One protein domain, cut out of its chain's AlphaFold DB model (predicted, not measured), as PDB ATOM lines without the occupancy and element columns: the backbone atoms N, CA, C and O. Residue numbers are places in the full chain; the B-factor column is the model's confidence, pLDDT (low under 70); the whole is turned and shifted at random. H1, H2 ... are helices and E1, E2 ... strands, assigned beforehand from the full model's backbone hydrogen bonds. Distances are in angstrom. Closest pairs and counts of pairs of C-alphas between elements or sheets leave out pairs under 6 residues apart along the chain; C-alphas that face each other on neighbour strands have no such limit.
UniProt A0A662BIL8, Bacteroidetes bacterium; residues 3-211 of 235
ATOM      1  N   GLY A   3     103.779 154.064  99.454       79.12
ATOM      2  CA  GLY A   3     102.883 153.038  98.942       79.12
ATOM      3  C   GLY A   3     102.024 152.428 100.038       79.12
ATOM      4  O   GLY A   3     102.342 152.529 101.221       79.12
ATOM      5  N   PHE A   4     100.926 151.809  99.624       85.81
ATOM      6  CA  PHE A   4     100.023 151.055 100.483       85.81
ATOM      7  C   PHE A   4      99.927 149.626  99.960       85.81
ATOM      8  O   PHE A   4      99.760 149.417  98.759       85.81
ATOM      9  N   GLY A   5     100.035 148.644 100.849       86.94
ATOM     10  CA  GLY A   5      99.967 147.235 100.493       86.94
ATOM     11  C   GLY A   5      99.097 146.445 101.455       86.94
ATOM     12  O   GLY A   5      98.890 146.842 102.600       86.94
ATOM     13  N   MET A   6      98.588 145.323 100.963       91.00
ATOM     14  CA  MET A   6      97.829 144.352 101.739       91.00
ATOM     15  C   MET A   6      98.329 142.959 101.385       91.00
ATOM     16  O   MET A   6      98.550 142.665 100.210       91.00
ATOM     17  N   GLY A   7      98.470 142.105 102.394       90.88
ATOM     18  CA  GLY A   7      98.842 140.709 102.228       90.88
ATOM     19  C   GLY A   7      98.214 139.842 103.307       90.88
ATOM     20  O   GLY A   7      97.819 140.348 104.361       90.88
ATOM     21  N   PHE A   8      98.085 138.553 103.022       94.19
ATOM     22  CA  PHE A   8      97.620 137.564 103.978       94.19
ATOM     23  C   PHE A   8      98.318 136.218 103.779       94.19
ATOM     24  O   PHE A   8      98.731 135.871 102.670       94.19
ATOM     25  N   ASP A   9      98.326 135.438 104.858       94.19
ATOM     26  CA  ASP A   9      98.780 134.053 104.894       94.19
ATOM     27  C   ASP A   9      97.647 133.163 105.403       94.19
ATOM     28  O   ASP A   9      96.931 133.516 106.344       94.19
ATOM     29  N   VAL A  10      97.479 131.988 104.801       96.88
ATOM     30  CA  VAL A  10      96.495 130.990 105.241       96.88
ATOM     31  C   VAL A  10      97.142 129.620 105.240       96.88
ATOM     32  O   VAL A  10      97.755 129.218 104.259       96.88
ATOM     33  N   GLY A  11      96.957 128.853 106.313       96.56
ATOM     34  CA  GLY A  11      97.448 127.484 106.379       96.56
ATOM     35  C   GLY A  11      96.564 126.575 107.213       96.56
ATOM     36  O   GLY A  11      95.902 127.002 108.157       96.56
ATOM     37  N   VAL A  12      96.573 125.297 106.853       97.44
ATOM     38  CA  VAL A  12      95.887 124.228 107.570       97.44
ATOM     39  C   VAL A  12      96.872 123.105 107.855       97.44
ATOM     40  O   VAL A  12      97.728 122.784 107.032       97.44
ATOM     41  N   SER A  13      96.757 122.496 109.034       96.88
ATOM     42  CA  SER A  13      97.532 121.307 109.377       96.88
ATOM     43  C   SER A  13      96.653 120.254 110.026       96.88
ATOM     44  O   SER A  13      95.759 120.574 110.809       96.88
ATOM     45  N   TYR A  14      96.935 118.999 109.708       95.25
ATOM     46  CA  TYR A  14      96.267 117.833 110.248       95.25
ATOM     47  C   TYR A  14      97.297 116.917 110.909       95.25
ATOM     48  O   TYR A  14      98.351 116.636 110.337       95.25
ATOM     49  N   ILE A  15      96.997 116.463 112.126       94.38
ATOM     50  CA  ILE A  15      97.845 115.562 112.909       94.38
ATOM     51  C   ILE A  15      97.042 114.300 113.195       94.38
ATOM     52  O   ILE A  15      95.968 114.369 113.789       94.38
ATOM     53  N   HIS A  16      97.588 113.150 112.819       92.50
ATOM     54  CA  HIS A  16      96.999 111.853 113.113       92.50
ATOM     55  C   HIS A  16      97.770 111.164 114.242       92.50
ATOM     56  O   HIS A  16      98.966 110.898 114.103       92.50
ATOM     57  N   THR A  17      97.103 110.866 115.361       88.69
ATOM     58  CA  THR A  17      97.714 110.219 116.535       88.69
ATOM     59  C   THR A  17      97.592 108.700 116.513       88.69
ATOM     60  O   THR A  17      96.670 108.144 115.922       88.69
ATOM     61  N   GLU A  18      98.516 107.992 117.173       81.25
ATOM     62  CA  GLU A  18      98.491 106.521 117.200       81.25
ATOM     63  C   GLU A  18      97.265 105.936 117.904       81.25
ATOM     64  O   GLU A  18      96.781 104.875 117.513       81.25
ATOM     65  N   LYS A  19      96.791 106.612 118.955       75.31
ATOM     66  CA  LYS A  19      95.746 106.108 119.857       75.31
ATOM     67  C   LYS A  19      94.388 106.789 119.661       75.31
ATOM     68  O   LYS A  19      93.473 106.527 120.436       75.31
ATOM     69  N   GLY A  20      94.244 107.607 118.613       65.75
ATOM     70  CA  GLY A  20      93.041 108.401 118.365       65.75
ATOM     71  C   GLY A  20      92.767 109.414 119.480       65.75
ATOM     72  O   GLY A  20      93.585 109.614 120.375       65.75
ATOM     73  N   HIS A  21      91.613 110.077 119.434       64.38
ATOM     74  CA  HIS A  21      91.219 111.022 120.478       64.38
ATOM     75  C   HIS A  21      90.702 110.284 121.720       64.38
ATOM     76  O   HIS A  21      89.708 109.561 121.661       64.38
ATOM     77  N   SER A  22      91.343 110.503 122.870       64.56
ATOM     78  CA  SER A  22      90.805 110.069 124.160       64.56
ATOM     79  C   SER A  22      89.751 111.062 124.663       64.56
ATOM     80  O   SER A  22      90.040 112.243 124.839       64.56
ATOM     81  N   ASN A  23      88.544 110.587 124.986       64.44
ATOM     82  CA  ASN A  23      87.480 111.397 125.612       64.44
ATOM     83  C   ASN A  23      87.740 111.707 127.104       64.44
ATOM     84  O   ASN A  23      86.852 112.164 127.829       64.44
ATOM     85  N   VAL A  24      88.951 111.438 127.603       71.12
ATOM     86  CA  VAL A  24      89.309 111.621 129.009       71.12
ATOM     87  C   VAL A  24      89.583 113.097 129.294       71.12
ATOM     88  O   VAL A  24      90.558 113.681 128.825       71.12
ATOM     89  N   LYS A  25      88.740 113.705 130.134       70.56
ATOM     90  CA  LYS A  25      88.953 115.066 130.640       70.56
ATOM     91  C   LYS A  25      90.024 115.060 131.734       70.56
ATOM     92  O   LYS A  25      89.787 114.608 132.854       70.56
ATOM     93  N   TYR A  26      91.203 115.597 131.430       73.31
ATOM     94  CA  TYR A  26      92.274 115.780 132.412       73.31
ATOM     95  C   TYR A  26      92.062 117.072 133.216       73.31
ATOM     96  O   TYR A  26      91.895 118.141 132.639       73.31
ATOM     97  N   ARG A  27      92.110 117.001 134.555       73.62
ATOM     98  CA  ARG A  27      91.983 118.189 135.433       73.62
ATOM     99  C   ARG A  27      93.315 118.907 135.668       73.62
ATOM    100  O   ARG A  27      93.323 120.031 136.154       73.62
ATOM    101  N   ARG A  28      94.448 118.253 135.390       74.00
ATOM    102  CA  ARG A  28      95.802 118.806 135.561       74.00
ATOM    103  C   ARG A  28      96.659 118.489 134.339       74.00
ATOM    104  O   ARG A  28      96.648 117.353 133.872       74.00
ATOM    105  N   LEU A  29      97.487 119.443 133.906       70.06
ATOM    106  CA  LEU A  29      98.405 119.277 132.767       70.06
ATOM    107  C   LEU A  29      99.345 118.068 132.925       70.06
ATOM    108  O   LEU A  29      99.662 117.407 131.940       70.06
ATOM    109  N   CYS A  30      99.735 117.733 134.161       73.94
ATOM    110  CA  CYS A  30     100.591 116.582 134.464       73.94
ATOM    111  C   CYS A  30      99.921 115.204 134.342       73.94
ATOM    112  O   CYS A  30     100.617 114.192 134.400       73.94
ATOM    113  N   GLN A  31      98.591 115.138 134.208       71.50
ATOM    114  CA  GLN A  31      97.862 113.877 134.005       71.50
ATOM    115  C   GLN A  31      97.757 113.505 132.526       71.50
ATOM    116  O   GLN A  31      97.606 112.328 132.201       71.50
ATOM    117  N   GLN A  32      97.839 114.500 131.643       73.62
ATOM    118  CA  GLN A  32      97.757 114.299 130.208       73.62
ATOM    119  C   GLN A  32      99.058 113.665 129.718       73.62
ATOM    120  O   GLN A  32     100.107 114.323 129.681       73.62
ATOM    121  N   ARG A  33      98.975 112.384 129.353       68.25
ATOM    122  CA  ARG A  33     100.081 111.656 128.732       68.25
ATOM    123  C   ARG A  33     100.397 112.263 127.365       68.25
ATOM    124  O   ARG A  33      99.513 112.786 126.695       68.25
ATOM    125  N   TYR A  34     101.672 112.220 126.992       74.38
ATOM    126  CA  TYR A  34     102.077 112.523 125.627       74.38
ATOM    127  C   TYR A  34     101.572 111.401 124.716       74.38
ATOM    128  O   TYR A  34     101.792 110.223 125.012       74.38
ATOM    129  N   GLU A  35     100.870 111.771 123.651       78.62
ATOM    130  CA  GLU A  35     100.399 110.840 122.634       78.62
ATOM    131  C   GLU A  35     101.260 111.021 121.382       78.62
ATOM    132  O   GLU A  35     101.273 112.121 120.821       78.62
ATOM    133  N   PRO A  36     102.000 109.984 120.953       80.25
ATOM    134  CA  PRO A  36     102.783 110.066 119.732       80.25
ATOM    135  C   PRO A  36     101.857 110.196 118.518       80.25
ATOM    136  O   PRO A  36     100.794 109.564 118.435       80.25
ATOM    137  N   TYR A  37     102.269 111.032 117.567       88.88
ATOM    138  CA  TYR A  37     101.636 111.104 116.257       88.88
ATOM    139  C   TYR A  37     102.193 110.015 115.338       88.88
ATOM    140  O   TYR A  37     103.339 109.603 115.486       88.88
ATOM    141  N   LYS A  38     101.374 109.551 114.393       93.06
ATOM    142  CA  LYS A  38     101.815 108.721 113.266       93.06
ATOM    143  C   LYS A  38     102.298 109.598 112.126       93.06
ATOM    144  O   LYS A  38     103.384 109.389 111.608       93.06
ATOM    145  N   PHE A  39     101.494 110.588 111.749       94.44
ATOM    146  CA  PHE A  39     101.873 111.555 110.731       94.44
ATOM    147  C   PHE A  39     101.249 112.924 110.983       94.44
ATOM    148  O   PHE A  39     100.201 113.045 111.625       94.44
ATOM    149  N   LYS A  40     101.890 113.950 110.439       95.94
ATOM    150  CA  LYS A  40     101.397 115.317 110.358       95.94
ATOM    151  C   LYS A  40     101.523 115.787 108.919       95.94
ATOM    152  O   LYS A  40     102.550 115.569 108.290       95.94
ATOM    153  N   VAL A  41     100.493 116.444 108.409       97.38
ATOM    154  CA  VAL A  41     100.512 117.094 107.097       97.38
ATOM    155  C   VAL A  41     100.058 118.538 107.249       97.38
ATOM    156  O   VAL A  41      99.195 118.835 108.074       97.38
ATOM    157  N   GLY A  42     100.654 119.445 106.491       97.50
ATOM    158  CA  GLY A  42     100.309 120.857 106.481       97.50
ATOM    159  C   GLY A  42     100.392 121.427 105.078       97.50
ATOM    160  O   GLY A  42     101.267 121.047 104.305       97.50
ATOM    161  N   VAL A  43      99.478 122.335 104.761       97.12
ATOM    162  CA  VAL A  43      99.477 123.107 103.519       97.12
ATOM    163  C   VAL A  43      99.258 124.568 103.883       97.12
ATOM    164  O   VAL A  43      98.373 124.876 104.682       97.12
ATOM    165  N   SER A  44     100.064 125.459 103.318       96.62
ATOM    166  CA  SER A  44     100.013 126.896 103.578       96.62
ATOM    167  C   SER A  44     100.212 127.694 102.299       96.62
ATOM    168  O   SER A  44     101.103 127.392 101.514       96.62
ATOM    169  N   LEU A  45      99.420 128.739 102.119       93.88
ATOM    170  CA  LEU A  45      99.647 129.810 101.167       93.88
ATOM    171  C   LEU A  45     100.231 130.991 101.943       93.88
ATOM    172  O   LEU A  45      99.604 131.457 102.895       93.88
ATOM    173  N   MET A  46     101.421 131.429 101.554       91.69
ATOM    174  CA  MET A  46     102.138 132.534 102.185       91.69
ATOM    175  C   MET A  46     102.298 133.694 101.205       91.69
ATOM    176  O   MET A  46     102.355 133.478  99.992       91.69
ATOM    177  N   ASP A  47     102.382 134.902 101.744       87.81
ATOM    178  CA  ASP A  47     102.679 136.159 101.072       87.81
ATOM    179  C   ASP A  47     101.735 136.461  99.901       87.81
ATOM    180  O   ASP A  47     102.144 136.988  98.864       87.81
ATOM    181  N   PHE A  48     100.445 136.133 100.035       87.69
ATOM    182  CA  PHE A  48      99.464 136.480  99.011       87.69
ATOM    183  C   PHE A  48      99.009 137.926  99.193       87.69
ATOM    184  O   PHE A  48      98.323 138.266 100.158       87.69
ATOM    185  N   GLY A  49      99.361 138.794  98.247       85.69
ATOM    186  CA  GLY A  49      99.013 140.203  98.337       85.69
ATOM    187  C   GLY A  49      99.659 141.075  97.277       85.69
ATOM    188  O   GLY A  49     100.238 140.596  96.298       85.69
ATOM    189  N   TYR A  50      99.550 142.383  97.477       84.88
ATOM    190  CA  TYR A  50     100.124 143.382  96.589       84.88
ATOM    191  C   TYR A  50     100.523 144.645  97.349       84.88
ATOM    192  O   TYR A  50      99.985 144.962  98.409       84.88
ATOM    193  N   ILE A  51     101.441 145.397  96.754       83.44
ATOM    194  CA  ILE A  51     101.861 146.730  97.172       83.44
ATOM    195  C   ILE A  51     101.580 147.682  96.011       83.44
ATOM    196  O   ILE A  51     102.003 147.448  94.880       83.44
ATOM    197  N   ARG A  52     100.847 148.760  96.276       81.19
ATOM    198  CA  ARG A  52     100.598 149.851  95.333       81.19
ATOM    199  C   ARG A  52     101.470 151.039  95.703       81.19
ATOM    200  O   ARG A  52     101.301 151.623  96.771       81.19
ATOM    201  N   PHE A  53     102.354 151.429  94.798       80.12
ATOM    202  CA  PHE A  53     103.185 152.613  94.951       80.12
ATOM    203  C   PHE A  53     102.466 153.843  94.393       80.12
ATOM    204  O   PHE A  53     101.867 153.781  93.316       80.12
ATOM    205  N   THR A  54     102.482 154.944  95.146       69.94
ATOM    206  CA  THR A  54     101.690 156.150  94.855       69.94
ATOM    207  C   THR A  54     102.517 157.404  94.559       69.94
ATOM    208  O   THR A  54     101.929 158.328  94.009       69.94
ATOM    209  N   ASP A  55     103.818 157.425  94.895       56.28
ATOM    210  CA  ASP A  55     104.748 158.556  94.676       56.28
ATOM    211  C   ASP A  55     106.147 158.079  94.241       56.28
ATOM    212  O   ASP A  55     106.737 157.214  94.906       56.28
ATOM    213  N   GLU A  56     106.689 158.710  93.186       52.03
ATOM    214  CA  GLU A  56     108.084 158.622  92.694       52.03
ATOM    215  C   GLU A  56     108.639 157.195  92.539       52.03
ATOM    216  O   GLU A  56     109.829 156.921  92.724       52.03
ATOM    217  N   ALA A  57     107.770 156.243  92.223       49.06
ATOM    218  CA  ALA A  57     108.169 154.862  92.043       49.06
ATOM    219  C   ALA A  57     108.504 154.644  90.564       49.06
ATOM    220  O   ALA A  57     107.617 154.463  89.733       49.06
ATOM    221  N   ARG A  58     109.798 154.694  90.225       47.94
ATOM    222  CA  ARG A  58     110.278 154.405  88.868       47.94
ATOM    223  C   ARG A  58     109.969 152.950  88.512       47.94
ATOM    224  O   ARG A  58     110.487 152.025  89.136       47.94
ATOM    225  N   LYS A  59     109.097 152.756  87.523       40.00
ATOM    226  CA  LYS A  59     108.774 151.456  86.935       40.00
ATOM    227  C   LYS A  59     109.756 151.186  85.795       40.00
ATOM    228  O   LYS A  59     109.671 151.829  84.758       40.00
ATOM    229  N   TYR A  60     110.655 150.225  85.974       46.75
ATOM    230  CA  TYR A  60     111.523 149.748  84.897       46.75
ATOM    231  C   TYR A  60     110.764 148.689  84.091       46.75
ATOM    232  O   TYR A  60     110.390 147.642  84.622       46.75
ATOM    233  N   GLN A  61     110.460 148.990  82.830       34.94
ATOM    234  CA  GLN A  61     109.776 148.081  81.916       34.94
ATOM    235  C   GLN A  61     110.792 147.605  80.875       34.94
ATOM    236  O   GLN A  61     111.179 148.364  79.997       34.94
ATOM    237  N   TYR A  62     111.238 146.356  81.005       36.53
ATOM    238  CA  TYR A  62     112.130 145.718  80.042       36.53
ATOM    239  C   TYR A  62     111.292 145.016  78.974       36.53
ATOM    240  O   TYR A  62     110.682 143.977  79.238       36.53
ATOM    241  N   GLU A  63     111.232 145.583  77.770       31.86
ATOM    242  CA  GLU A  63     110.824 144.827  76.589       31.86
ATOM    243  C   GLU A  63     112.016 143.976  76.124       31.86
ATOM    244  O   GLU A  63     113.110 144.484  75.915       31.86
ATOM    245  N   ASN A  64     111.805 142.662  75.990       33.44
ATOM    246  CA  ASN A  64     112.756 141.693  75.421       33.44
ATOM    247  C   ASN A  64     114.062 141.397  76.185       33.44
ATOM    248  O   ASN A  64     115.075 141.092  75.560       33.44
ATOM    249  N   VAL A  65     114.038 141.330  77.522       36.78
ATOM    250  CA  VAL A  65     115.131 140.677  78.273       36.78
ATOM    251  C   VAL A  65     114.561 139.680  79.279       36.78
ATOM    252  O   VAL A  65     113.904 140.044  80.253       36.78
ATOM    253  N   SER A  66     114.803 138.391  79.048       33.28
ATOM    254  CA  SER A  66     114.551 137.314  80.008       33.28
ATOM    255  C   SER A  66     115.592 137.369  81.133       33.28
ATOM    256  O   SER A  66     116.563 136.617  81.125       33.28
ATOM    257  N   GLY A  67     115.422 138.294  82.075       34.53
ATOM    258  CA  GLY A  67     116.237 138.386  83.286       34.53
ATOM    259  C   GLY A  67     115.500 137.786  84.480       34.53
ATOM    260  O   GLY A  67     114.562 138.387  84.995       34.53
ATOM    261  N   SER A  68     115.906 136.594  84.917       33.31
ATOM    262  CA  SER A  68     115.510 136.040  86.215       33.31
ATOM    263  C   SER A  68     116.420 136.645  87.282       33.31
ATOM    264  O   SER A  68     117.636 136.491  87.187       33.31
ATOM    265  N   PHE A  69     115.864 137.323  88.289       41.00
ATOM    266  CA  PHE A  69     116.628 137.683  89.485       41.00
ATOM    267  C   PHE A  69     116.843 136.416  90.323       41.00
ATOM    268  O   PHE A  69     116.063 136.109  91.222       41.00
ATOM    269  N   GLU A  70     117.878 135.646  89.993       36.06
ATOM    270  CA  GLU A  70     118.441 134.651  90.906       36.06
ATOM    271  C   GLU A  70     119.389 135.382  91.872       36.06
ATOM    272  O   GLU A  70     120.266 136.116  91.432       36.06
ATOM    273  N   GLN A  71     119.198 135.175  93.182       39.44
ATOM    274  CA  GLN A  71     120.104 135.589  94.270       39.44
ATOM    275  C   GLN A  71     120.202 137.109  94.541       39.44
ATOM    276  O   GLN A  71     121.113 137.791  94.089       39.44
ATOM    277  N   VAL A  72     119.314 137.623  95.401       42.81
ATOM    278  CA  VAL A  72     119.467 138.957  96.035       42.81
ATOM    279  C   VAL A  72     120.402 138.905  97.268       42.81
ATOM    280  O   VAL A  72     120.820 139.939  97.777       42.81
ATOM    281  N   ASP A  73     120.801 137.707  97.716       39.78
ATOM    282  CA  ASP A  73     121.559 137.497  98.965       39.78
ATOM    283  C   ASP A  73     123.086 137.709  98.871       39.78
ATOM    284  O   ASP A  73     123.785 137.576  99.874       39.78
ATOM    285  N   THR A  74     123.646 138.053  97.706       38.16
ATOM    286  CA  THR A  74     125.109 138.203  97.528       38.16
ATOM    287  C   THR A  74     125.627 139.643  97.544       38.16
ATOM    288  O   THR A  74     126.823 139.854  97.349       38.16
ATOM    289  N   LEU A  75     124.796 140.649  97.830       37.31
ATOM    290  CA  LEU A  75     125.225 142.059  97.779       37.31
ATOM    291  C   LEU A  75     125.558 142.681  99.150       37.31
ATOM    292  O   LEU A  75     125.731 143.890  99.274       37.31
ATOM    293  N   THR A  76     125.689 141.872 100.199       38.06
ATOM    294  CA  THR A  76     125.662 142.342 101.594       38.06
ATOM    295  C   THR A  76     126.983 142.841 102.223       38.06
ATOM    296  O   THR A  76     127.064 142.811 103.451       38.06
ATOM    297  N   PRO A  77     128.009 143.356 101.497       36.22
ATOM    298  CA  PRO A  77     129.017 144.156 102.205       36.22
ATOM    299  C   PRO A  77     129.391 145.522 101.598       36.22
ATOM    300  O   PRO A  77     130.425 146.053 101.989       36.22
ATOM    301  N   TYR A  78     128.601 146.143 100.706       37.62
ATOM    302  CA  TYR A  78     128.986 147.453 100.123       37.62
ATOM    303  C   TYR A  78     127.878 148.524 100.043       37.62
ATOM    304  O   TYR A  78     127.870 149.372  99.153       37.62
ATOM    305  N   TYR A  79     126.948 148.541 101.001       40.75
ATOM    306  CA  TYR A  79     125.837 149.501 101.015       40.75
ATOM    307  C   TYR A  79     126.050 150.658 101.991       40.75
ATOM    308  O   TYR A  79     125.469 150.676 103.068       40.75
ATOM    309  N   ASN A  80     126.847 151.652 101.585       37.50
ATOM    310  CA  ASN A  80     126.797 152.992 102.191       37.50
ATOM    311  C   ASN A  80     126.634 154.141 101.183       37.50
ATOM    312  O   ASN A  80     126.442 155.270 101.612       37.50
ATOM    313  N   ASN A  81     126.616 153.881  99.870       35.44
ATOM    314  CA  ASN A  81     126.360 154.915  98.865       35.44
ATOM    315  C   ASN A  81     125.227 154.482  97.926       35.44
ATOM    316  O   ASN A  81     125.407 153.636  97.052       35.44
ATOM    317  N   LEU A  82     124.055 155.101  98.104       43.81
ATOM    318  CA  LEU A  82     122.861 154.942  97.259       43.81
ATOM    319  C   LEU A  82     123.106 155.318  95.785       43.81
ATOM    320  O   LEU A  82     122.347 154.910  94.912       43.81
ATOM    321  N   GLU A  83     124.180 156.052  95.511       43.00
ATOM    322  CA  GLU A  83     124.541 156.570  94.191       43.00
ATOM    323  C   GLU A  83     125.113 155.485  93.257       43.00
ATOM    324  O   GLU A  83     124.911 155.533  92.041       43.00
ATOM    325  N   PHE A  84     125.738 154.441  93.818       40.91
ATOM    326  CA  PHE A  84     126.353 153.363  93.035       40.91
ATOM    327  C   PHE A  84     125.328 152.339  92.518       40.91
ATOM    328  O   PHE A  84     125.483 151.806  91.422       40.91
ATOM    329  N   ILE A  85     124.228 152.126  93.256       44.88
ATOM    330  CA  ILE A  85     123.111 151.265  92.821       44.88
ATOM    331  C   ILE A  85     122.470 151.846  91.558       44.88
ATOM    332  O   ILE A  85     122.157 151.119  90.623       44.88
ATOM    333  N   THR A  86     122.325 153.170  91.496       46.03
ATOM    334  CA  THR A  86     121.799 153.866  90.318       46.03
ATOM    335  C   THR A  86     122.721 153.780  89.102       46.03
ATOM    336  O   THR A  86     122.216 153.701  87.987       46.03
ATOM    337  N   GLN A  87     124.047 153.746  89.280       41.59
ATOM    338  CA  GLN A  87     124.997 153.653  88.161       41.59
ATOM    339  C   GLN A  87     125.184 152.221  87.628       41.59
ATOM    340  O   GLN A  87     125.235 152.037  86.409       41.59
ATOM    341  N   ASP A  88     125.234 151.203  88.492       46.06
ATOM    342  CA  ASP A  88     125.376 149.802  88.045       46.06
ATOM    343  C   ASP A  88     124.067 149.266  87.433       46.06
ATOM    344  O   ASP A  88     124.087 148.475  86.491       46.06
ATOM    345  N   VAL A  89     122.915 149.782  87.881       47.47
ATOM    346  CA  VAL A  89     121.619 149.520  87.236       47.47
ATOM    347  C   VAL A  89     121.484 150.296  85.920       47.47
ATOM    348  O   VAL A  89     121.051 149.708  84.939       47.47
ATOM    349  N   ASN A  90     121.904 151.566  85.827       40.06
ATOM    350  CA  ASN A  90     121.811 152.315  84.562       40.06
ATOM    351  C   ASN A  90     122.699 151.735  83.450       40.06
ATOM    352  O   ASN A  90     122.252 151.620  82.313       40.06
ATOM    353  N   SER A  91     123.940 151.357  83.766       42.97
ATOM    354  CA  SER A  91     124.914 150.899  82.760       42.97
ATOM    355  C   SER A  91     124.626 149.508  82.190       42.97
ATOM    356  O   SER A  91     125.088 149.192  81.096       42.97
ATOM    357  N   ARG A  92     123.853 148.674  82.899       43.06
ATOM    358  CA  ARG A  92     123.504 147.317  82.445       43.06
ATOM    359  C   ARG A  92     122.151 147.219  81.749       43.06
ATOM    360  O   ARG A  92     121.845 146.166  81.195       43.06
ATOM    361  N   PHE A  93     121.346 148.280  81.791       44.91
ATOM    362  CA  PHE A  93     119.931 148.191  81.446       44.91
ATOM    363  C   PHE A  93     119.397 149.299  80.517       44.91
ATOM    364  O   PHE A  93     118.260 149.159  80.071       44.91
ATOM    365  N   TYR A  94     120.180 150.332  80.156       39.78
ATOM    366  CA  TYR A  94     119.795 151.331  79.141       39.78
ATOM    367  C   TYR A  94     120.988 151.832  78.299       39.78
ATOM    368  O   TYR A  94     122.001 152.252  78.849       39.78
ATOM    369  N   GLU A  95     120.839 151.851  76.966       38.88
ATOM    370  CA  GLU A  95     121.774 152.501  76.019       38.88
ATOM    371  C   GLU A  95     121.494 154.004  75.819       38.88
ATOM    372  O   GLU A  95     122.342 154.703  75.274       38.88
ATOM    373  N   ASN A  96     120.352 154.538  76.276       36.16
ATOM    374  CA  ASN A  96     120.059 155.974  76.213       36.16
ATOM    375  C   ASN A  96     119.223 156.453  77.420       36.16
ATOM    376  O   ASN A  96     118.195 155.849  77.727       36.16
ATOM    377  N   PRO A  97     119.630 157.545  78.101       41.00
ATOM    378  CA  PRO A  97     119.009 158.031  79.337       41.00
ATOM    379  C   PRO A  97     117.720 158.863  79.160       41.00
ATOM    380  O   PRO A  97     117.214 159.378  80.154       41.00
ATOM    381  N   GLU A  98     117.173 159.003  77.945       41.03
ATOM    382  CA  GLU A  98     116.053 159.929  77.669       41.03
ATOM    383  C   GLU A  98     114.662 159.278  77.493       41.03
ATOM    384  O   GLU A  98     113.664 159.990  77.546       41.03
ATOM    385  N   ASP A  99     114.540 157.946  77.407       36.19
ATOM    386  CA  ASP A  99     113.246 157.260  77.171       36.19
ATOM    387  C   ASP A  99     112.538 156.751  78.448       36.19
ATOM    388  O   ASP A  99     111.634 155.910  78.408       36.19
ATOM    389  N   ALA A 100     112.916 157.261  79.622       38.91
ATOM    390  CA  ALA A 100     112.313 156.882  80.900       38.91
ATOM    391  C   ALA A 100     110.946 157.567  81.111       38.91
ATOM    392  O   ALA A 100     110.802 158.472  81.934       38.91
ATOM    393  N   LEU A 101     109.921 157.131  80.374       43.12
ATOM    394  CA  LEU A 101     108.543 157.597  80.549       43.12
ATOM    395  C   LEU A 101     108.004 157.203  81.937       43.12
ATOM    396  O   LEU A 101     107.681 156.048  82.224       43.12
ATOM    397  N   GLU A 102     107.920 158.218  82.800       45.03
ATOM    398  CA  GLU A 102     107.398 158.191  84.161       45.03
ATOM    399  C   GLU A 102     105.971 157.626  84.238       45.03
ATOM    400  O   GLU A 102     104.980 158.306  83.970       45.03
ATOM    401  N   SER A 103     105.831 156.397  84.735       45.16
ATOM    402  CA  SER A 103     104.591 155.988  85.395       45.16
ATOM    403  C   SER A 103     104.768 156.159  86.899       45.16
ATOM    404  O   SER A 103     105.377 155.327  87.561       45.16
ATOM    405  N   GLN A 104     104.231 157.253  87.442       54.22
ATOM    406  CA  GLN A 104     104.375 157.641  88.853       54.22
ATOM    407  C   GLN A 104     103.635 156.706  89.840       54.22
ATOM    408  O   GLN A 104     103.721 156.896  91.054       54.22
ATOM    409  N   LYS A 105     102.898 155.695  89.346       62.66
ATOM    410  CA  LYS A 105     102.130 154.733  90.156       62.66
ATOM    411  C   LYS A 105     102.161 153.343  89.524       62.66
ATOM    412  O   LYS A 105     101.663 153.163  88.415       62.66
ATOM    413  N   PHE A 106     102.657 152.342  90.248       72.12
ATOM    414  CA  PHE A 106     102.586 150.946  89.810       72.12
ATOM    415  C   PHE A 106     102.226 150.000  90.960       72.12
ATOM    416  O   PHE A 106     102.464 150.291  92.132       72.12
ATOM    417  N   ASN A 107     101.624 148.862  90.609       72.75
ATOM    418  CA  ASN A 107     101.304 147.786  91.543       72.75
ATOM    419  C   ASN A 107     102.360 146.680  91.408       72.75
ATOM    420  O   ASN A 107     102.699 146.295  90.290       72.75
ATOM    421  N   MET A 108     102.839 146.156  92.531       77.06
ATOM    422  CA  MET A 108     103.742 145.011  92.614       77.06
ATOM    423  C   MET A 108     103.073 143.910  93.435       77.06
ATOM    424  O   MET A 108     102.563 144.176  94.522       77.06
ATOM    425  N   TYR A 109     103.059 142.682  92.926       81.44
ATOM    426  CA  TYR A 109     102.556 141.533  93.680       81.44
ATOM    427  C   TYR A 109     103.622 141.022  94.652       81.44
ATOM    428  O   TYR A 109     104.815 141.059  94.345       81.44
ATOM    429  N   LEU A 110     103.182 140.548  95.818       83.50
ATOM    430  CA  LEU A 110     104.056 139.901  96.795       83.50
ATOM    431  C   LEU A 110     104.588 138.556  96.257       83.50
ATOM    432  O   LEU A 110     103.963 137.965  95.367       83.50
ATOM    433  N   PRO A 111     105.733 138.060  96.762       84.44
ATOM    434  CA  PRO A 111     106.335 136.792  96.352       84.44
ATOM    435  C   PRO A 111     105.570 135.584  96.917       84.44
ATOM    436  O   PRO A 111     106.122 134.779  97.663       84.44
ATOM    437  N   ALA A 112     104.289 135.460  96.567       88.75
ATOM    438  CA  ALA A 112     103.416 134.421  97.088       88.75
ATOM    439  C   ALA A 112     104.006 133.018  96.888       88.75
ATOM    440  O   ALA A 112     104.533 132.694  95.819       88.75
ATOM    441  N   SER A 113     103.875 132.164  97.900       91.19
ATOM    442  CA  SER A 113     104.393 130.798  97.866       91.19
ATOM    443  C   SER A 113     103.411 129.786  98.453       91.19
ATOM    444  O   SER A 113     102.662 130.067  99.387       91.19
ATOM    445  N   LEU A 114     103.411 128.583  97.885       93.56
ATOM    446  CA  LEU A 114     102.694 127.424  98.392       93.56
ATOM    447  C   LEU A 114     103.668 126.531  99.156       93.56
ATOM    448  O   LEU A 114     104.600 125.977  98.577       93.56
ATOM    449  N   GLY A 115     103.426 126.364 100.449       95.44
ATOM    450  CA  GLY A 115     104.142 125.449 101.325       95.44
ATOM    451  C   GLY A 115     103.355 124.164 101.558       95.44
ATOM    452  O   GLY A 115     102.174 124.201 101.895       95.44
ATOM    453  N   VAL A 116     104.022 123.022 101.441       96.81
ATOM    454  CA  VAL A 116     103.524 121.709 101.857       96.81
ATOM    455  C   VAL A 116     104.522 121.116 102.839       96.81
ATOM    456  O   VAL A 116     105.728 121.152 102.612       96.81
ATOM    457  N   GLN A 117     104.028 120.582 103.949       97.25
ATOM    458  CA  GLN A 117     104.838 119.986 105.006       97.25
ATOM    459  C   GLN A 117     104.273 118.619 105.363       97.25
ATOM    460  O   GLN A 117     103.062 118.453 105.500       97.25
ATOM    461  N   PHE A 118     105.150 117.646 105.544       97.56
ATOM    462  CA  PHE A 118     104.809 116.296 105.945       97.56
ATOM    463  C   PHE A 118     105.813 115.801 106.980       97.56
ATOM    464  O   PHE A 118     107.014 116.006 106.843       97.56
ATOM    465  N   ASP A 119     105.333 115.154 108.029       97.00
ATOM    466  CA  ASP A 119     106.167 114.582 109.078       97.00
ATOM    467  C   ASP A 119     105.632 113.208 109.437       97.00
ATOM    468  O   ASP A 119     104.437 113.062 109.708       97.00
ATOM    469  N   TYR A 120     106.496 112.203 109.424       95.88
ATOM    470  CA  TYR A 120     106.119 110.820 109.645       95.88
ATOM    471  C   TYR A 120     106.945 110.192 110.757       95.88
ATOM    472  O   TYR A 120     108.174 110.171 110.706       95.88
ATOM    473  N   HIS A 121     106.254 109.625 111.742       94.62
ATOM    474  CA  HIS A 121     106.851 108.777 112.759       94.62
ATOM    475  C   HIS A 121     106.989 107.362 112.194       94.62
ATOM    476  O   HIS A 121     106.003 106.633 112.077       94.62
ATOM    477  N   TYR A 122     108.213 106.986 111.824       89.62
ATOM    478  CA  TYR A 122     108.480 105.700 111.187       89.62
ATOM    479  C   TYR A 122     108.508 104.562 112.211       89.62
ATOM    480  O   TYR A 122     107.658 103.674 112.183       89.62
ATOM    481  N   VAL A 123     109.483 104.575 113.129       89.44
ATOM    482  CA  VAL A 123     109.619 103.525 114.146       89.44
ATOM    483  C   VAL A 123     110.386 104.011 115.374       89.44
ATOM    484  O   VAL A 123     111.494 104.537 115.265       89.44
ATOM    485  N   LYS A 124     109.834 103.745 116.565       88.81
ATOM    486  CA  LYS A 124     110.413 104.072 117.883       88.81
ATOM    487  C   LYS A 124     110.722 105.561 118.068       88.81
ATOM    488  O   LYS A 124     109.941 106.290 118.656       88.81
ATOM    489  N   ASN A 125     111.913 105.961 117.651       92.00
ATOM    490  CA  ASN A 125     112.480 107.290 117.827       92.00
ATOM    491  C   ASN A 125     112.878 107.894 116.478       92.00
ATOM    492  O   ASN A 125     113.436 108.980 116.450       92.00
ATOM    493  N   TRP A 126     112.629 107.198 115.367       94.69
ATOM    494  CA  TRP A 126     112.938 107.663 114.023       94.69
ATOM    495  C   TRP A 126     111.740 108.358 113.399       94.69
ATOM    496  O   TRP A 126     110.641 107.800 113.331       94.69
ATOM    497  N   TYR A 127     111.997 109.546 112.878       95.69
ATOM    498  CA  TYR A 127     111.043 110.361 112.154       95.69
ATOM    499  C   TYR A 127     111.658 110.794 110.830       95.69
ATOM    500  O   TYR A 127     112.877 110.918 110.699       95.69
ATOM    501  N   VAL A 128     110.802 111.033 109.848       96.94
ATOM    502  CA  VAL A 128     111.196 111.595 108.561       96.94
ATOM    503  C   VAL A 128     110.272 112.759 108.270       96.94
ATOM    504  O   VAL A 128     109.056 112.590 108.185       96.94
ATOM    505  N   SER A 129     110.858 113.937 108.116       96.88
ATOM    506  CA  SER A 129     110.140 115.146 107.732       96.88
ATOM    507  C   SER A 129     110.436 115.461 106.271       96.88
ATOM    508  O   SER A 129     111.556 115.272 105.804       96.88
ATOM    509  N   ALA A 130     109.444 115.954 105.547       97.31
ATOM    510  CA  ALA A 130     109.577 116.476 104.201       97.31
ATOM    511  C   ALA A 130     108.845 117.816 104.105       97.31
ATOM    512  O   ALA A 130     107.757 117.982 104.655       97.31
ATOM    513  N   SER A 131     109.419 118.781 103.403       96.62
ATOM    514  CA  SER A 131     108.759 120.053 103.134       96.62
ATOM    515  C   SER A 131     109.097 120.557 101.748       96.62
ATOM    516  O   SER A 131     110.219 120.397 101.277       96.62
ATOM    517  N   MET A 132     108.133 121.200 101.113       95.50
ATOM    518  CA  MET A 132     108.273 121.792  99.795       95.50
ATOM    519  C   MET A 132     107.661 123.185  99.819       95.50
ATOM    520  O   MET A 132     106.557 123.359 100.325       95.50
ATOM    521  N   SER A 133     108.369 124.169  99.281       93.94
ATOM    522  CA  SER A 133     107.873 125.522  99.061       93.94
ATOM    523  C   SER A 133     108.029 125.860  97.586       93.94
ATOM    524  O   SER A 133     109.124 125.754  97.032       93.94
ATOM    525  N   LEU A 134     106.921 126.211  96.941       91.62
ATOM    526  CA  LEU A 134     106.862 126.552  95.528       91.62
ATOM    527  C   LEU A 134     106.385 127.995  95.357       91.62
ATOM    528  O   LEU A 134     105.319 128.331  95.877       91.62
ATOM    529  N   PRO A 135     107.105 128.844  94.609       89.69
ATOM    530  CA  PRO A 135     106.615 130.173  94.274       89.69
ATOM    531  C   PRO A 135     105.398 130.092  93.352       89.69
ATOM    532  O   PRO A 135     105.349 129.269  92.434       89.69
ATOM    533  N   ILE A 136     104.443 130.993  93.559       84.88
ATOM    534  CA  ILE A 136     103.305 131.192  92.667       84.88
ATOM    535  C   ILE A 136     103.514 132.506  91.918       84.88
ATOM    536  O   ILE A 136     103.529 133.586  92.511       84.88
ATOM    537  N   ASN A 137     103.652 132.406  90.595       77.38
ATOM    538  CA  ASN A 137     103.845 133.561  89.725       77.38
ATOM    539  C   ASN A 137     102.493 133.994  89.135       77.38
ATOM    540  O   ASN A 137     101.915 133.280  88.318       77.38
ATOM    541  N   PHE A 138     101.999 135.163  89.534       68.69
ATOM    542  CA  PHE A 138     100.749 135.757  89.050       68.69
ATOM    543  C   PHE A 138     100.964 136.777  87.927       68.69
ATOM    544  O   PHE A 138     100.054 137.021  87.137       68.69
ATOM    545  N   ALA A 139     102.151 137.386  87.839       61.25
ATOM    546  CA  ALA A 139     102.448 138.434  86.867       61.25
ATOM    547  C   ALA A 139     103.900 138.375  86.371       61.25
ATOM    548  O   ALA A 139     104.783 137.858  87.050       61.25
ATOM    549  N   LYS A 140     104.160 138.972  85.198       56.66
ATOM    550  CA  LYS A 140     105.518 139.107  84.627       56.66
ATOM    551  C   LYS A 140     106.455 139.983  85.473       56.66
ATOM    552  O   LYS A 140     107.664 139.887  85.325       56.66
ATOM    553  N   SER A 141     105.903 140.843  86.332       56.53
ATOM    554  CA  SER A 141     106.654 141.719  87.236       56.53
ATOM    555  C   SER A 141     106.281 141.369  88.677       56.53
ATOM    556  O   SER A 141     105.324 141.901  89.242       56.53
ATOM    557  N   GLN A 142     106.979 140.379  89.228       62.25
ATOM    558  CA  GLN A 142     106.788 139.873  90.582       62.25
ATOM    559  C   GLN A 142     108.143 139.411  91.117       62.25
ATOM    560  O   GLN A 142     108.928 138.803  90.389       62.25
ATOM    561  N   VAL A 143     108.419 139.705  92.385       66.31
ATOM    562  CA  VAL A 143     109.575 139.130  93.081       66.31
ATOM    563  C   VAL A 143     109.292 137.643  93.286       66.31
ATOM    564  O   VAL A 143     108.216 137.280  93.753       66.31
ATOM    565  N   ARG A 144     110.221 136.768  92.903       74.19
ATOM    566  CA  ARG A 144     110.025 135.318  92.977       74.19
ATOM    567  C   ARG A 144     110.646 134.764  94.259       74.19
ATOM    568  O   ARG A 144     111.831 134.970  94.499       74.19
ATOM    569  N   ALA A 145     109.863 134.026  95.045       75.88
ATOM    570  CA  ALA A 145     110.404 133.226  96.142       75.88
ATOM    571  C   ALA A 145     111.211 132.027  95.590       75.88
ATOM    572  O   ALA A 145     110.815 131.445  94.573       75.88
ATOM    573  N   PRO A 146     112.327 131.629  96.222       80.81
ATOM    574  CA  PRO A 146     113.082 130.451  95.801       80.81
ATOM    575  C   PRO A 146     112.263 129.172  96.018       80.81
ATOM    576  O   PRO A 146     111.576 129.021  97.031       80.81
ATOM    577  N   ALA A 147     112.337 128.238  95.068       88.62
ATOM    578  CA  ALA A 147     111.640 126.959  95.180       88.62
ATOM    579  C   ALA A 147     112.467 125.965  96.009       88.62
ATOM    580  O   ALA A 147     113.489 125.471  95.545       88.62
ATOM    581  N   ASN A 148     112.026 125.621  97.215       92.38
ATOM    582  CA  ASN A 148     112.821 124.804  98.135       92.38
ATOM    583  C   ASN A 148     112.163 123.457  98.406       92.38
ATOM    584  O   ASN A 148     110.961 123.374  98.644       92.38
ATOM    585  N   PHE A 149     112.960 122.397  98.411       95.50
ATOM    586  CA  PHE A 149     112.538 121.067  98.836       95.50
ATOM    587  C   PHE A 149     113.474 120.568  99.926       95.50
ATOM    588  O   PHE A 149     114.675 120.773  99.835       95.50
ATOM    589  N   MET A 150     112.951 119.913 100.952       96.06
ATOM    590  CA  MET A 150     113.750 119.361 102.037       96.06
ATOM    591  C   MET A 150     113.198 118.009 102.456       96.06
ATOM    592  O   MET A 150     111.986 117.849 102.588       96.06
ATOM    593  N   VAL A 151     114.095 117.066 102.729       97.06
ATOM    594  CA  VAL A 151     113.803 115.811 103.422       97.06
ATOM    595  C   VAL A 151     114.815 115.638 104.543       97.06
ATOM    596  O   VAL A 151     116.015 115.740 104.326       97.06
ATOM    597  N   ALA A 152     114.335 115.371 105.749       96.50
ATOM    598  CA  ALA A 152     115.155 115.291 106.942       96.50
ATOM    599  C   ALA A 152     114.791 114.042 107.754       96.50
ATOM    600  O   ALA A 152     113.782 114.045 108.468       96.50
ATOM    601  N   PRO A 153     115.590 112.963 107.688       96.44
ATOM    602  CA  PRO A 153     115.583 111.955 108.735       96.44
ATOM    603  C   PRO A 153     116.050 112.567 110.061       96.44
ATOM    604  O   PRO A 153     117.061 113.273 110.119       96.44
ATOM    605  N   ARG A 154     115.335 112.251 111.140       96.38
ATOM    606  CA  ARG A 154     115.727 112.592 112.510       96.38
ATOM    607  C   ARG A 154     115.501 111.424 113.462       96.38
ATOM    608  O   ARG A 154     114.537 110.670 113.339       96.38
ATOM    609  N   LEU A 155     116.381 111.308 114.441       95.81
ATOM    610  CA  LEU A 155     116.224 110.465 115.613       95.81
ATOM    611  C   LEU A 155     115.897 111.382 116.794       95.81
ATOM    612  O   LEU A 155     116.733 112.192 117.175       95.81
ATOM    613  N   GLU A 156     114.715 111.248 117.385       93.50
ATOM    614  CA  GLU A 156     114.238 112.087 118.484       93.50
ATOM    615  C   GLU A 156     113.974 111.251 119.743       93.50
ATOM    616  O   GLU A 156     113.198 110.294 119.758       93.50
ATOM    617  N   THR A 157     114.608 111.645 120.842       89.88
ATOM    618  CA  THR A 157     114.326 111.168 122.198       89.88
ATOM    619  C   THR A 157     114.043 112.365 123.108       89.88
ATOM    620  O   THR A 157     114.239 113.525 122.743       89.88
ATOM    621  N   GLN A 158     113.619 112.102 124.348       84.62
ATOM    622  CA  GLN A 158     113.350 113.174 125.307       84.62
ATOM    623  C   GLN A 158     114.603 114.010 125.648       84.62
ATOM    624  O   GLN A 158     114.482 115.198 125.944       84.62
ATOM    625  N   VAL A 159     115.793 113.399 125.626       88.62
ATOM    626  CA  VAL A 159     117.054 114.024 126.072       88.62
ATOM    627  C   VAL A 159     118.000 114.353 124.925       88.62
ATOM    628  O   VAL A 159     118.810 115.265 125.048       88.62
ATOM    629  N   PHE A 160     117.890 113.625 123.820       93.25
ATOM    630  CA  PHE A 160     118.783 113.714 122.677       93.25
ATOM    631  C   PHE A 160     117.996 113.687 121.375       93.25
ATOM    632  O   PHE A 160     117.063 112.897 121.233       93.25
ATOM    633  N   GLU A 161     118.397 114.505 120.418       95.00
ATOM    634  CA  GLU A 161     117.870 114.471 119.063       95.00
ATOM    635  C   GLU A 161     119.004 114.714 118.074       95.00
ATOM    636  O   GLU A 161     119.889 115.524 118.330       95.00
ATOM    637  N   MET A 162     118.993 114.014 116.949       96.31
ATOM    638  CA  MET A 162     119.910 114.266 115.843       96.31
ATOM    639  C   MET A 162     119.156 114.180 114.530       96.31
ATOM    640  O   MET A 162     118.228 113.385 114.402       96.31
ATOM    641  N   GLY A 163     119.571 114.953 113.539       95.81
ATOM    642  CA  GLY A 163     118.961 114.904 112.221       95.81
ATOM    643  C   GLY A 163     119.921 115.322 111.128       95.81
ATOM    644  O   GLY A 163     120.908 116.014 111.378       95.81
ATOM    645  N   MET A 164     119.619 114.874 109.916       95.38
ATOM    646  CA  MET A 164     120.377 115.206 108.713       95.38
ATOM    647  C   MET A 164     119.424 115.733 107.643       95.38
ATOM    648  O   MET A 164     118.883 114.941 106.875       95.38
ATOM    649  N   PRO A 165     119.143 117.044 107.614       94.81
ATOM    650  CA  PRO A 165     118.335 117.633 106.558       94.81
ATOM    651  C   PRO A 165     119.097 117.638 105.230       94.81
ATOM    652  O   PRO A 165     120.187 118.194 105.122       94.81
ATOM    653  N   PHE A 166     118.497 117.044 104.208       94.25
ATOM    654  CA  PHE A 166     118.867 117.258 102.819       94.25
ATOM    655  C   PHE A 166     117.909 118.281 102.217       94.25
ATOM    656  O   PHE A 166     116.702 118.041 102.166       94.25
ATOM    657  N   THR A 167     118.442 119.401 101.749       92.19
ATOM    658  CA  THR A 167     117.677 120.503 101.163       92.19
ATOM    659  C   THR A 167     118.133 120.723  99.733       92.19
ATOM    660  O   THR A 167     119.320 120.799  99.459       92.19
ATOM    661  N   LEU A 168     117.199 120.858  98.808       91.06
ATOM    662  CA  LEU A 168     117.443 121.292  97.447       91.06
ATOM    663  C   LEU A 168     116.935 122.729  97.316       91.06
ATOM    664  O   LEU A 168     115.729 122.964  97.205       91.06
ATOM    665  N   TYR A 169     117.865 123.679  97.391       87.75
ATOM    666  CA  TYR A 169     117.576 125.106  97.304       87.75
ATOM    667  C   TYR A 169     117.410 125.540  95.844       87.75
ATOM    668  O   TYR A 169     118.205 125.158  94.980       87.75
ATOM    669  N   ASP A 170     116.346 126.292  95.570       87.69
ATOM    670  CA  ASP A 170     115.879 126.663  94.223       87.69
ATOM    671  C   ASP A 170     115.855 125.497  93.209       87.69
ATOM    672  O   ASP A 170     116.128 125.654  92.021       87.69
ATOM    673  N   MET A 171     115.583 124.278  93.692       86.06
ATOM    674  CA  MET A 171     115.605 123.023  92.921       86.06
ATOM    675  C   MET A 171     116.944 122.692  92.226       86.06
ATOM    676  O   MET A 171     116.998 121.770  91.412       86.06
ATOM    677  N   ARG A 172     118.031 123.407  92.539       85.88
ATOM    678  CA  ARG A 172     119.326 123.285  91.844       85.88
ATOM    679  C   ARG A 172     120.511 123.084  92.770       85.88
ATOM    680  O   ARG A 172     121.472 122.431  92.377       85.88
ATOM    681  N   HIS A 173     120.457 123.638  93.975       85.69
ATOM    682  CA  HIS A 173     121.583 123.650  94.900       85.69
ATOM    683  C   HIS A 173     121.334 122.655  96.037       85.69
ATOM    684  O   HIS A 173     120.631 122.991  96.995       85.69
ATOM    685  N   PRO A 174     121.851 121.416  95.943       86.94
ATOM    686  CA  PRO A 174     121.732 120.450  97.021       86.94
ATOM    687  C   PRO A 174     122.616 120.872  98.196       86.94
ATOM    688  O   PRO A 174     123.796 121.180  98.040       86.94
ATOM    689  N   MET A 175     122.035 120.849  99.383       86.88
ATOM    690  CA  MET A 175     122.658 121.162 100.656       86.88
ATOM    691  C   MET A 175     122.392 119.997 101.600       86.88
ATOM    692  O   MET A 175     121.273 119.490 101.688       86.88
ATOM    693  N   LEU A 176     123.432 119.562 102.301       90.50
ATOM    694  CA  LEU A 176     123.324 118.530 103.319       90.50
ATOM    695  C   LEU A 176     123.731 119.143 104.648       90.50
ATOM    696  O   LEU A 176     124.892 119.504 104.829       90.50
ATOM    697  N   GLY A 177     122.781 119.239 105.566       91.56
ATOM    698  CA  GLY A 177     123.020 119.672 106.931       91.56
ATOM    699  C   GLY A 177     123.077 118.503 107.905       91.56
ATOM    700  O   GLY A 177     122.658 117.380 107.613       91.56
ATOM    701  N   ALA A 178     123.561 118.790 109.105       93.81
ATOM    702  CA  ALA A 178     123.429 117.921 110.261       93.81
ATOM    703  C   ALA A 178     123.300 118.749 111.531       93.81
ATOM    704  O   ALA A 178     123.947 119.784 111.684       93.81
ATOM    705  N   TYR A 179     122.491 118.264 112.464       94.94
ATOM    706  CA  TYR A 179     122.355 118.870 113.779       94.94
ATOM    707  C   TYR A 179     122.217 117.815 114.866       94.94
ATOM    708  O   TYR A 179     121.782 116.685 114.632       94.94
ATOM    709  N   MET A 180     122.566 118.221 116.080       95.81
ATOM    710  CA  MET A 180     122.386 117.453 117.302       95.81
ATOM    711  C   MET A 180     121.892 118.371 118.418       95.81
ATOM    712  O   MET A 180     122.371 119.491 118.592       95.81
ATOM    713  N   ARG A 181     120.929 117.887 119.194       95.06
ATOM    714  CA  ARG A 181     120.345 118.555 120.351       95.06
ATOM    715  C   ARG A 181     120.512 117.686 121.584       95.06
ATOM    716  O   ARG A 181     120.130 116.521 121.587       95.06
ATOM    717  N   PHE A 182     120.990 118.296 122.660       93.94
ATOM    718  CA  PHE A 182     121.025 117.732 124.004       93.94
ATOM    719  C   PHE A 182     120.176 118.599 124.924       93.94
ATOM    720  O   PHE A 182     120.501 119.756 125.190       93.94
ATOM    721  N   TYR A 183     119.073 118.042 125.423       89.81
ATOM    722  CA  TYR A 183     118.078 118.750 126.227       89.81
ATOM    723  C   TYR A 183     117.626 120.064 125.568       89.81
ATOM    724  O   TYR A 183     116.829 120.051 124.628       89.81
ATOM    725  N   ASN A 184     118.134 121.189 126.063       91.50
ATOM    726  CA  ASN A 184     117.756 122.538 125.663       91.50
ATOM    727  C   ASN A 184     118.777 123.181 124.717       91.50
ATOM    728  O   ASN A 184     118.563 124.311 124.303       91.50
ATOM    729  N   PHE A 185     119.878 122.504 124.395       93.81
ATOM    730  CA  PHE A 185     120.953 123.048 123.576       93.81
ATOM    731  C   PHE A 185     121.075 122.274 122.266       93.81
ATOM    732  O   PHE A 185     121.162 121.048 122.286       93.81
ATOM    733  N   THR A 186     121.092 122.984 121.144       95.56
ATOM    734  CA  THR A 186     121.235 122.426 119.795       95.56
ATOM    735  C   THR A 186     122.448 123.039 119.120       95.56
ATOM    736  O   THR A 186     122.653 124.244 119.227       95.56
ATOM    737  N   VAL A 187     123.207 122.231 118.389       95.31
ATOM    738  CA  VAL A 187     124.276 122.671 117.486       95.31
ATOM    739  C   VAL A 187     124.106 121.996 116.137       95.31
ATOM    740  O   VAL A 187     123.629 120.862 116.069       95.31
ATOM    741  N   GLY A 188     124.487 122.675 115.064       92.88
ATOM    742  CA  GLY A 188     124.392 122.108 113.728       92.88
ATOM    743  C   GLY A 188     125.156 122.889 112.674       92.88
ATOM    744  O   GLY A 188     125.777 123.916 112.948       92.88
ATOM    745  N   THR A 189     125.113 122.355 111.463       90.56
ATOM    746  CA  THR A 189     125.694 122.911 110.246       90.56
ATOM    747  C   THR A 189     124.751 122.647 109.080       90.56
ATOM    748  O   THR A 189     124.130 121.586 109.020       90.56
ATOM    749  N   ASP A 190     124.668 123.588 108.144       84.38
ATOM    750  CA  ASP A 190     123.881 123.439 106.911       84.38
ATOM    751  C   ASP A 190     124.738 122.990 105.715       84.38
ATOM    752  O   ASP A 190     124.213 122.728 104.635       84.38
ATOM    753  N   ASN A 191     126.060 122.875 105.903       82.69
ATOM    754  CA  ASN A 191     127.007 122.478 104.861       82.69
ATOM    755  C   ASN A 191     127.962 121.372 105.344       82.69
ATOM    756  O   ASN A 191     129.188 121.508 105.327       82.69
ATOM    757  N   LEU A 192     127.387 120.245 105.768       79.88
ATOM    758  CA  LEU A 192     128.136 119.048 106.153       79.88
ATOM    759  C   LEU A 192     128.942 118.478 104.976       79.88
ATOM    760  O   LEU A 192     130.037 117.960 105.175       79.88
ATOM    761  N   ALA A 193     128.428 118.583 103.745       72.50
ATOM    762  CA  ALA A 193     129.126 118.100 102.552       72.50
ATOM    763  C   ALA A 193     130.466 118.827 102.328       72.50
ATOM    764  O   ALA A 193     131.465 118.176 102.019       72.50
ATOM    765  N   GLY A 194     130.505 120.147 102.556       68.00
ATOM    766  CA  GLY A 194     131.748 120.921 102.573       68.00
ATOM    767  C   GLY A 194     132.659 120.549 103.749       68.00
ATOM    768  O   GLY A 194     133.867 120.431 103.572       68.00
ATOM    769  N   PHE A 195     132.097 120.273 104.933       64.38
ATOM    770  CA  PHE A 195     132.867 119.827 106.105       64.38
ATOM    771  C   PHE A 195     133.558 118.468 105.899       64.38
ATOM    772  O   PHE A 195     134.682 118.265 106.352       64.38
ATOM    773  N   LEU A 196     132.910 117.543 105.185       68.38
ATOM    774  CA  LEU A 196     133.460 116.228 104.834       68.38
ATOM    775  C   LEU A 196     134.344 116.256 103.571       68.38
ATOM    776  O   LEU A 196     134.774 115.198 103.112       68.38
ATOM    777  N   ASN A 197     134.618 117.443 103.014       66.81
ATOM    778  CA  ASN A 197     135.418 117.655 101.804       66.81
ATOM    779  C   ASN A 197     134.896 116.886 100.571       66.81
ATOM    780  O   ASN A 197     135.665 116.466  99.708       66.81
ATOM    781  N   LEU A 198     133.577 116.668 100.500       63.81
ATOM    782  CA  LEU A 198     132.917 115.949  99.404       63.81
ATOM    783  C   LEU A 198     132.550 116.877  98.233       63.81
ATOM    784  O   LEU A 198     132.170 116.398  97.166       63.81
ATOM    785  N   THR A 199     132.650 118.199  98.418       61.88
ATOM    786  CA  THR A 199     132.351 119.223  97.404       61.88
ATOM    787  C   THR A 199     133.334 120.397  97.489       61.88
ATOM    788  O   THR A 199     133.881 120.689  98.547       61.88
ATOM    789  N   ASN A 200     133.535 121.112  96.377       58.22
ATOM    790  CA  ASN A 200     134.455 122.260  96.258       58.22
ATOM    791  C   ASN A 200     133.906 123.574  96.875       58.22
ATOM    792  O   ASN A 200     134.347 124.669  96.525       58.22
ATOM    793  N   HIS A 201     132.904 123.490  97.755       53.56
ATOM    794  CA  HIS A 201     132.255 124.654  98.356       53.56
ATOM    795  C   HIS A 201     132.970 125.078  99.648       53.56
ATOM    796  O   HIS A 201     132.745 124.515 100.718       53.56
ATOM    797  N   TYR A 202     133.802 126.117  99.548       52.75
ATOM    798  CA  TYR A 202     134.492 126.764 100.668       52.75
ATOM    799  C   TYR A 202     133.534 127.675 101.456       52.75
ATOM    800  O   TYR A 202     133.535 128.892 101.291       52.75
ATOM    801  N   GLY A 203     132.686 127.090 102.302       60.22
ATOM    802  CA  GLY A 203     131.813 127.836 103.211       60.22
ATOM    803  C   GLY A 203     131.547 127.050 104.488       60.22
ATOM    804  O   GLY A 203     130.824 126.053 104.454       60.22
ATOM    805  N   PHE A 204     132.140 127.485 105.604       67.00
ATOM    806  CA  PHE A 204     131.940 126.884 106.924       67.00
ATOM    807  C   PHE A 204     130.809 127.605 107.662       67.00
ATOM    808  O   PHE A 204     130.991 128.724 108.134       67.00
ATOM    809  N   ASN A 205     129.658 126.943 107.784       79.94
ATOM    810  CA  ASN A 205     128.492 127.470 108.490       79.94
ATOM    811  C   ASN A 205     128.178 126.576 109.688       79.94
ATOM    812  O   ASN A 205     127.905 125.388 109.516       79.94
ATOM    813  N   PHE A 206     128.188 127.144 110.890       88.62
ATOM    814  CA  PHE A 206     127.751 126.477 112.111       88.62
ATOM    815  C   PHE A 206     126.755 127.366 112.844       88.62
ATOM    816  O   PHE A 206     126.845 128.591 112.807       88.62
ATOM    817  N   TYR A 207     125.815 126.741 113.535       92.31
ATOM    818  CA  TYR A 207     124.847 127.438 114.364       92.31
ATOM    819  C   TYR A 207     124.653 126.707 115.683       92.31
ATOM    820  O   TYR A 207     124.888 125.504 115.811       92.31
ATOM    821  N   PHE A 208     124.188 127.456 116.673       95.38
ATOM    822  CA  PHE A 208     123.736 126.915 117.941       95.38
ATOM    823  C   PHE A 208     122.419 127.576 118.344       95.38
ATOM    824  O   PHE A 208     122.128 128.709 117.966       95.38
ATOM    825  N   SER A 209     121.599 126.855 119.099       93.69
ATOM    826  CA  SER A 209     120.299 127.329 119.566       93.69
ATOM    827  C   SER A 209     120.037 126.850 120.985       93.69
ATOM    828  O   SER A 209     120.423 125.744 121.367       93.69
ATOM    829  N   PHE A 210     119.363 127.691 121.769       93.94
ATOM    830  CA  PHE A 210     118.928 127.365 123.118       93.94
ATOM    831  C   PHE A 210     117.402 127.426 123.207       93.94
ATOM    832  O   PHE A 210     116.792 128.463 122.953       93.94
ATOM    833  N   LYS A 211     116.775 126.310 123.586       89.19
ATOM    834  CA  LYS A 211     115.322 126.151 123.677       89.19
ATOM    835  C   LYS A 211     114.911 125.784 125.095       89.19
ATOM    836  O   LYS A 211     115.169 124.678 125.560       89.19
TER     837      LYS A 211
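Overview. This is residues 3 to 211 of the 235 residues of a protein of Bacteroidetes bacterium (UniProt A0A662BIL8). One large, open and twisted wall of antiparallel strands runs from the long hairpin E1 and E2 at one side to the short strands E10, E11 and E12 at the other. At one end of its long axis a loop sticks out with residues 25 to 31, and at the other an arm sticks out with residues 72 to 92, which hold most of H1. The 209 printed residues have two named helices and twelve named strands, in the order E1 E2 H1 E3 E4 E5 E6 E7 E8 E9 E10 E11 H2 E12. The sheet is branched and the class is mostly strand. The whole is loose, with a radius of gyration of the C-alphas of 23.5 A, and elongated, spanning 74 by 46 by 30 A.

Arrangement. E1, residues 3 to 17, and E2, residues 37 to 55, form an antiparallel hairpin, with N 10 and O 45 2.9 A apart. H1, residues 82 to 93, is not on the sheet; 6 of its 8 O i to N i+4 pairs are within hydrogen-bond range. On the other side of E2 from E1 lie E3, residues 107 to 109, with N 51 and O 108 2.8 A apart, and E4, residues 113 to 123, with N 42 and O 117 2.8 A apart. E4, E5 (residues 126 to 135), E6 (148 to 156) and E7 (160 to 163) form a meander, each strand the antiparallel neighbour and hairpin partner of the one before; N 116 and O 132, N 129 and O 152, and N 155 and O 162 are 2.8, 2.9 and 2.8 A apart. E7 runs on into E8, residues 166 to 169, at 46 degrees. E6 pairs with E8 too, N 151 and O 166 being 2.8 A apart. E8 and E9, residues 173 to 176, form a hairpin, with N 167 and O 175 2.8 A apart. E9 runs on into E10, residues 178 to 182, at 34 degrees. E10 pairs with E7, N 161 and O 181 being 2.9 A apart, and forms a hairpin with E11, residues 185 to 189, with N 180 and O 187 2.8 A apart. H2, residues 192 to 195, is on the sheet at a height of 6.8 A but over none of its strands; its closest C-alpha pair with E9 is Leu 176 and Leu 192, 5.6 A. H2 is too short for an O i to N i+4 pair; its 1 O i to N i+3 pair is within range. E12, residues 207 to 210, pairs with E11, N 186 and O 209 being 2.8 A apart.

Along the chain. E1 begins at C-alpha 3 (102.883, 153.038, 98.942) and measures 46.6 A; E2 measures 52.2 A, H1 17.4 A, E4 32.2 A, E5 30.6 A and E6 24.0 A. E12 ends at C-alpha 210 (118.928, 127.365, 123.118).

Size, cuts and confidence. The C-alphas farthest apart, of Arg 27 and Asn 96, are 75.7 A apart. The printed part has no cut. The long links are E1 to E2, E2 to H1, H1 to E3, E5 to E6 and H2 to E12. Mean pLDDT of the printed part is 74.5; it is under 70 in residues 20 to 23, 33, 54 to 105, 138 to 143 and 194 to 204.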